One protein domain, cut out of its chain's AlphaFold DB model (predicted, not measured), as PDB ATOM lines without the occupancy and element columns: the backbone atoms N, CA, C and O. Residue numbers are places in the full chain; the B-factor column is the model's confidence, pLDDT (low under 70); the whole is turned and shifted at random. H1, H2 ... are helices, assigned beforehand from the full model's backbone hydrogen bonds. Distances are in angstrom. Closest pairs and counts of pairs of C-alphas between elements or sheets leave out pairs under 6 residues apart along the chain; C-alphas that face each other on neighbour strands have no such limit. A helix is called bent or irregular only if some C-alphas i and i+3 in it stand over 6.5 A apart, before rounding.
ATOM      1  N   GLU A 306     209.118 227.294 399.895       58.91
ATOM      2  CA  GLU A 306     210.296 228.113 400.205       58.91
ATOM      3  C   GLU A 306     211.107 228.535 398.963       58.91
ATOM      4  O   GLU A 306     211.608 229.657 398.900       58.91
ATOM      5  N   GLU A 307     211.242 227.655 397.969       51.59
ATOM      6  CA  GLU A 307     211.913 227.927 396.690       51.59
ATOM      7  C   GLU A 307     211.039 228.821 395.808       51.59
ATOM      8  O   GLU A 307     211.521 229.820 395.279       51.59
ATOM      9  N   TYR A 308     209.731 228.545 395.763       68.88
ATOM     10  CA  TYR A 308     208.737 229.405 395.123       68.88
ATOM     11  C   TYR A 308     208.807 230.836 395.671       68.88
ATOM     12  O   TYR A 308     208.917 231.788 394.897       68.88
ATOM     13  N   LEU A 309     208.834 231.007 396.998       59.72
ATOM     14  CA  LEU A 309     208.994 232.326 397.609       59.72
ATOM     15  C   LEU A 309     210.330 232.976 397.211       59.72
ATOM     16  O   LEU A 309     210.326 234.131 396.790       59.72
ATOM     17  N   LYS A 310     211.457 232.250 397.254       64.50
ATOM     18  CA  LYS A 310     212.768 232.778 396.817       64.50
ATOM     19  C   LYS A 310     212.765 233.252 395.357       64.50
ATOM     20  O   LYS A 310     213.426 234.241 395.051       64.50
ATOM     21  N   THR A 311     212.026 232.595 394.463       59.94
ATOM     22  CA  THR A 311     211.938 232.968 393.039       59.94
ATOM     23  C   THR A 311     210.925 234.084 392.755       59.94
ATOM     24  O   THR A 311     211.140 234.887 391.841       59.94
ATOM     25  N   VAL A 312     209.816 234.140 393.500       57.88
ATOM     26  CA  VAL A 312     208.660 235.000 393.189       57.88
ATOM     27  C   VAL A 312     208.635 236.289 394.017       57.88
ATOM     28  O   VAL A 312     208.344 237.351 393.464       57.88
ATOM     29  N   VAL A 313     209.016 236.248 395.300       65.88
ATOM     30  CA  VAL A 313     209.055 237.439 396.177       65.88
ATOM     31  C   VAL A 313     209.903 238.583 395.592       65.88
ATOM     32  O   VAL A 313     209.421 239.715 395.626       65.88
ATOM     33  N   PRO A 314     211.086 238.354 394.977       72.62
ATOM     34  CA  PRO A 314     211.865 239.433 394.361       72.62
ATOM     35  C   PRO A 314     211.195 240.107 393.152       72.62
ATOM     36  O   PRO A 314     211.633 241.178 392.745       72.62
ATOM     37  N   LYS A 315     210.173 239.482 392.548       66.56
ATOM     38  CA  LYS A 315     209.522 239.965 391.317       66.56
ATOM     39  C   LYS A 315     208.211 240.706 391.565       66.56
ATOM     40  O   LYS A 315     207.911 241.642 390.835       66.56
ATOM     41  N   ILE A 316     207.426 240.269 392.552       67.75
ATOM     42  CA  ILE A 316     206.079 240.810 392.828       67.75
ATOM     43  C   ILE A 316     205.879 241.253 394.287       67.75
ATOM     44  O   ILE A 316     204.788 241.671 394.668       67.75
ATOM     45  N   GLY A 317     206.923 241.170 395.113       63.19
ATOM     46  CA  GLY A 317     206.857 241.447 396.544       63.19
ATOM     47  C   GLY A 317     206.229 240.304 397.359       63.19
ATOM     48  O   GLY A 317     205.588 239.401 396.810       63.19
ATOM     49  N   PRO A 318     206.405 240.317 398.693       67.38
ATOM     50  CA  PRO A 318     205.970 239.221 399.555       67.38
ATOM     51  C   PRO A 318     204.451 239.037 399.547       67.38
ATOM     52  O   PRO A 318     203.978 237.920 399.361       67.38
ATOM     53  N   ASN A 319     203.676 240.118 399.676       65.38
ATOM     54  CA  ASN A 319     202.219 240.033 399.820       65.38
ATOM     55  C   ASN A 319     201.543 239.384 398.598       65.38
ATOM     56  O   ASN A 319     200.678 238.526 398.764       65.38
ATOM     57  N   ALA A 320     201.976 239.724 397.378       63.69
ATOM     58  CA  ALA A 320     201.447 239.112 396.160       63.69
ATOM     59  C   ALA A 320     201.901 237.648 395.999       63.69
ATOM     60  O   ALA A 320     201.102 236.802 395.601       63.69
ATOM     61  N   ALA A 321     203.144 237.317 396.375       53.75
ATOM     62  CA  ALA A 321     203.638 235.937 396.367       53.75
ATOM     63  C   ALA A 321     202.884 235.034 397.366       53.75
ATOM     64  O   ALA A 321     202.549 233.893 397.047       53.75
ATOM     65  N   PHE A 322     202.563 235.544 398.561       66.94
ATOM     66  CA  PHE A 322     201.719 234.834 399.527       66.94
ATOM     67  C   PHE A 322     200.263 234.706 399.052       66.94
ATOM     68  O   PHE A 322     199.662 233.656 399.282       66.94
ATOM     69  N   GLY A 323     199.727 235.713 398.352       66.31
ATOM     70  CA  GLY A 323     198.417 235.653 397.691       66.31
ATOM     71  C   GLY A 323     198.337 234.508 396.681       66.31
ATOM     72  O   GLY A 323     197.595 233.555 396.898       66.31
ATOM     73  N   LEU A 324     199.201 234.523 395.661       66.94
ATOM     74  CA  LEU A 324     199.267 233.464 394.642       66.94
ATOM     75  C   LEU A 324     199.492 232.063 395.244       66.94
ATOM     76  O   LEU A 324     198.926 231.084 394.769       66.94
ATOM     77  N   SER A 325     200.286 231.955 396.314       66.06
ATOM     78  CA  SER A 325     200.480 230.701 397.057       66.06
ATOM     79  C   SER A 325     199.221 230.212 397.774       66.06
ATOM     80  O   SER A 325     199.000 229.003 397.887       66.06
ATOM     81  N   ARG A 326     198.410 231.121 398.323       69.31
ATOM     82  CA  ARG A 326     197.124 230.764 398.927       69.31
ATOM     83  C   ARG A 326     196.176 230.266 397.844       69.31
ATOM     84  O   ARG A 326     195.634 229.179 397.993       69.31
ATOM     85  N   ASP A 327     196.060 231.006 396.750       69.81
ATOM     86  CA  ASP A 327     195.129 230.694 395.668       69.81
ATOM     87  C   ASP A 327     195.498 229.350 395.000       69.81
ATOM     88  O   ASP A 327     194.639 228.487 394.834       69.81
ATOM     89  N   ALA A 328     196.792 229.086 394.769       64.50
ATOM     90  CA  ALA A 328     197.282 227.788 394.293       64.50
ATOM     91  C   ALA A 328     196.987 226.623 395.261       64.50
ATOM     92  O   ALA A 328     196.677 225.516 394.817       64.50
ATOM     93  N   ARG A 329     197.062 226.854 396.582       66.00
ATOM     94  CA  ARG A 329     196.691 225.851 397.597       66.00
ATOM     95  C   ARG A 329     195.191 225.578 397.602       66.00
ATOM     96  O   ARG A 329     194.815 224.412 397.670       66.00
ATOM     97  N   THR A 330     194.357 226.611 397.479       69.94
ATOM     98  CA  THR A 330     192.904 226.458 397.338       69.94
ATOM     99  C   THR A 330     192.584 225.614 396.103       69.94
ATOM    100  O   THR A 330     191.998 224.546 396.248       69.94
ATOM    101  N   THR A 331     193.098 225.981 394.922       71.38
ATOM    102  CA  THR A 331     192.898 225.219 393.675       71.38
ATOM    103  C   THR A 331     193.362 223.759 393.774       71.38
ATOM    104  O   THR A 331     192.744 222.870 393.189       71.38
ATOM    105  N   ALA A 332     194.446 223.476 394.503       61.75
ATOM    106  CA  ALA A 332     194.904 222.104 394.723       61.75
ATOM    107  C   ALA A 332     193.929 221.296 395.601       61.75
ATOM    108  O   ALA A 332     193.640 220.143 395.288       61.75
ATOM    109  N   ILE A 333     193.394 221.901 396.667       72.38
ATOM    110  CA  ILE A 333     192.392 221.272 397.541       72.38
ATOM    111  C   ILE A 333     191.096 221.003 396.764       72.38
ATOM    112  O   ILE A 333     190.582 219.890 396.826       72.38
ATOM    113  N   GLU A 334     190.611 221.974 395.987       72.31
ATOM    114  CA  GLU A 334     189.417 221.833 395.138       72.31
ATOM    115  C   GLU A 334     189.537 220.640 394.182       72.31
ATOM    116  O   GLU A 334     188.656 219.780 394.148       72.31
ATOM    117  N   LYS A 335     190.662 220.536 393.458       67.31
ATOM    118  CA  LYS A 335     190.929 219.405 392.556       67.31
ATOM    119  C   LYS A 335     190.904 218.068 393.289       67.31
ATOM    120  O   LYS A 335     190.209 217.161 392.846       67.31
ATOM    121  N   ILE A 336     191.585 217.961 394.431       73.25
ATOM    122  CA  ILE A 336     191.632 216.721 395.223       73.25
ATOM    123  C   ILE A 336     190.235 216.318 395.722       73.25
ATOM    124  O   ILE A 336     189.908 215.130 395.718       73.25
ATOM    125  N   LEU A 337     189.403 217.277 396.144       77.56
ATOM    126  CA  LEU A 337     188.034 217.011 396.602       77.56
ATOM    127  C   LEU A 337     187.143 216.493 395.465       77.56
ATOM    128  O   LEU A 337     186.423 215.512 395.665       77.56
ATOM    129  N   VAL A 338     187.238 217.092 394.275       74.81
ATOM    130  CA  VAL A 338     186.488 216.665 393.080       74.81
ATOM    131  C   VAL A 338     186.984 215.307 392.565       74.81
ATOM    132  O   VAL A 338     186.178 214.406 392.336       74.81
ATOM    133  N   GLU A 339     188.300 215.107 392.446       75.00
ATOM    134  CA  GLU A 339     188.912 213.841 392.003       75.00
ATOM    135  C   GLU A 339     188.552 212.670 392.929       75.00
ATOM    136  O   GLU A 339     188.233 211.575 392.460       75.00
ATOM    137  N   LYS A 340     188.534 212.904 394.248       78.88
ATOM    138  CA  LYS A 340     188.112 211.904 395.241       78.88
ATOM    139  C   LYS A 340     186.595 211.800 395.422       78.88
ATOM    140  O   LYS A 340     186.158 211.008 396.254       78.88
ATOM    141  N   LYS A 341     185.799 212.545 394.642       82.81
ATOM    142  CA  LYS A 341     184.324 212.569 394.695       82.81
ATOM    143  C   LYS A 341     183.775 212.888 396.094       82.81
ATOM    144  O   LYS A 341     182.769 212.321 396.511       82.81
ATOM    145  N   VAL A 342     184.464 213.767 396.823       80.25
ATOM    146  CA  VAL A 342     184.087 214.208 398.178       80.25
ATOM    147  C   VAL A 342     183.071 215.353 398.126       80.25
ATOM    148  O   VAL A 342     182.210 215.428 398.995       80.25
ATOM    149  N   ALA A 343     183.170 216.213 397.110       79.06
ATOM    150  CA  ALA A 343     182.223 217.284 396.803       79.06
ATOM    151  C   ALA A 343     182.247 217.577 395.292       79.06
ATOM    152  O   ALA A 343     183.256 217.309 394.628       79.06
ATOM    153  N   THR A 344     181.166 218.132 394.741       82.06
ATOM    154  CA  THR A 344     181.155 218.665 393.368       82.06
ATOM    155  C   THR A 344     181.728 220.085 393.320       82.06
ATOM    156  O   THR A 344     181.917 220.744 394.344       82.06
ATOM    157  N   LYS A 345     182.020 220.582 392.112       78.25
ATOM    158  CA  LYS A 345     182.546 221.942 391.926       78.25
ATOM    159  C   LYS A 345     181.520 223.002 392.342       78.25
ATOM    160  O   LYS A 345     181.884 224.001 392.950       78.25
ATOM    161  N   GLU A 346     180.250 222.741 392.066       81.31
ATOM    162  CA  GLU A 346     179.113 223.606 392.377       81.31
ATOM    163  C   GLU A 346     178.879 223.704 393.896       81.31
ATOM    164  O   GLU A 346     178.606 224.786 394.411       81.31
ATOM    165  N   GLU A 347     179.045 222.598 394.632       77.44
ATOM    166  CA  GLU A 347     178.970 222.583 396.103       77.44
ATOM    167  C   GLU A 347     180.097 223.408 396.744       77.44
ATOM    168  O   GLU A 347     179.871 224.131 397.716       77.44
ATOM    169  N   ILE A 348     181.307 223.329 396.178       77.69
ATOM    170  CA  ILE A 348     182.469 224.107 396.618       77.69
ATOM    171  C   ILE A 348     182.260 225.602 396.334       77.69
ATOM    172  O   ILE A 348     182.453 226.419 397.233       77.69
ATOM    173  N   GLU A 349     181.831 225.969 395.123       80.88
ATOM    174  CA  GLU A 349     181.560 227.365 394.748       80.88
ATOM    175  C   GLU A 349     180.480 227.988 395.650       80.88
ATOM    176  O   GLU A 349     180.703 229.059 396.221       80.88
ATOM    177  N   ALA A 350     179.375 227.278 395.897       82.50
ATOM    178  CA  ALA A 350     178.320 227.730 396.808       82.50
ATOM    179  C   ALA A 350     178.807 227.902 398.264       82.50
ATOM    180  O   ALA A 350     178.385 228.828 398.965       82.50
ATOM    181  N   ALA A 351     179.713 227.039 398.739       80.38
ATOM    182  CA  ALA A 351     180.318 227.180 400.064       80.38
ATOM    183  C   ALA A 351     181.241 228.412 400.153       80.38
ATOM    184  O   ALA A 351     181.212 229.130 401.156       80.38
ATOM    185  N   VAL A 352     182.015 228.695 399.099       81.25
ATOM    186  CA  VAL A 352     182.885 229.880 399.010       81.25
ATOM    187  C   VAL A 352     182.063 231.171 398.993       81.25
ATOM    188  O   VAL A 352     182.374 232.088 399.754       81.25
ATOM    189  N   GLU A 353     180.988 231.249 398.204       81.94
ATOM    190  CA  GLU A 353     180.099 232.423 398.177       81.94
ATOM    191  C   GLU A 353     179.450 232.704 399.543       81.94
ATOM    192  O   GLU A 353     179.338 233.862 399.962       81.94
ATOM    193  N   ASN A 354     179.076 231.655 400.281       82.81
ATOM    194  CA  ASN A 354     178.501 231.767 401.622       82.81
ATOM    195  C   ASN A 354     179.516 232.336 402.636       82.81
ATOM    196  O   ASN A 354     179.205 233.271 403.377       82.81
ATOM    197  N   GLU A 355     180.759 231.842 402.641       81.12
ATOM    198  CA  GLU A 355     181.815 232.376 403.517       81.12
ATOM    199  C   GLU A 355     182.252 233.798 403.130       81.12
ATOM    200  O   GLU A 355     182.485 234.632 404.011       81.12
ATOM    201  N   LEU A 356     182.292 234.131 401.834       77.06
ATOM    202  CA  LEU A 356     182.515 235.508 401.377       77.06
ATOM    203  C   LEU A 356     181.401 236.449 401.853       77.06
ATOM    204  O   LEU A 356     181.695 237.550 402.321       77.06
ATOM    205  N   SER A 357     180.144 236.002 401.809       79.81
ATOM    206  CA  SER A 357     178.988 236.770 402.287       79.81
ATOM    207  C   SER A 357     179.073 237.042 403.795       79.81
ATOM    208  O   SER A 357     178.969 238.194 404.220       79.81
ATOM    209  N   LYS A 358     179.376 236.020 404.611       78.50
ATOM    210  CA  LYS A 358     179.613 236.179 406.063       78.50
ATOM    211  C   LYS A 358     180.791 237.109 406.361       78.50
ATOM    212  O   LYS A 358     180.730 237.916 407.287       78.50
ATOM    213  N   SER A 359     181.873 237.000 405.590       73.06
ATOM    214  CA  SER A 359     183.048 237.865 405.724       73.06
ATOM    215  C   SER A 359     182.696 239.330 405.440       73.06
ATOM    216  O   SER A 359     183.026 240.208 406.238       73.06
ATOM    217  N   ALA A 360     181.936 239.592 404.371       77.25
ATOM    218  CA  ALA A 360     181.441 240.925 404.039       77.25
ATOM    219  C   ALA A 360     180.526 241.498 405.138       77.25
ATOM    220  O   ALA A 360     180.725 242.640 405.550       77.25
ATOM    221  N   GLU A 361     179.587 240.711 405.679       79.19
ATOM    222  CA  GLU A 361     178.760 241.131 406.823       79.19
ATOM    223  C   GLU A 361     179.593 241.508 408.054       79.19
ATOM    224  O   GLU A 361     179.292 242.495 408.725       79.19
TER     225      GLU A 361
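What this domain is: This is residues 306 to 361 of the 380 residues of an uncharacterized protein of Candidatus Yanofskybacteria bacterium GW2011_GWC2_37_9 (UniProt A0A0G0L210). A flat, open zigzag of helices: the long arm H1b has H1a folded back at one end and H2 folded back at the other, with H1b and H2 as an open V. The 56 printed residues, all helix in class, have two named helices, H1 then H2, and no named strand. The whole is loose, radius of gyration of the C-alphas 14.6 A, spanning 37 by 33 by 12 A.

Where its parts are: H1, residues 306 to 339, was assigned as one helix by its hydrogen bonds but is bent: C-alphas 315 and 318 are 9.0 A apart. Arm H1b, residues 318 to 339, measures 31.5 A and ends at C-alpha 339 (188.912, 213.841, 392.003). Arm H1a, residues 306 to 315, begins at C-alpha 306 (210.296, 228.113, 400.205) and is irregular, with C-alphas 311 and 314 6.6 A apart. H2, residues 345 to 361, measures 24.6 A.

How they stand to each other: H1b, with residues 318 to 322 alone, touches H1a, opposite ways at a steep tilt of 49 degrees; the closest C-alphas, Val 313 and Ala 321, are 5.6 A apart. H1b and H2, a helical hairpin, only just touch, with 3 pairs of C-alphas within 8 A, through residues 334 to 338 and 345 to 348 alone; the closest C-alphas, Val 338 and Lys 345, are 6.7 A apart. Their tilt is steep, 40 degrees, opposite ways. H1a and H2 are apart. Each O i to N i+4 pair is within hydrogen-bond range in H1b and H2, but 4 of 6 in H1a.

The domain as a whole: The C-alphas farthest apart, Pro 314 and Lys 341, are 38.5 A apart. The printed part has no cut, and the link from H1 to H2 is tight. Residues 326 to 333 and 350 to 361 stand free. Mean pLDDT of the printed part is 71.7, with 26 residues under 70, among them 306 to 313 and 315 to 330.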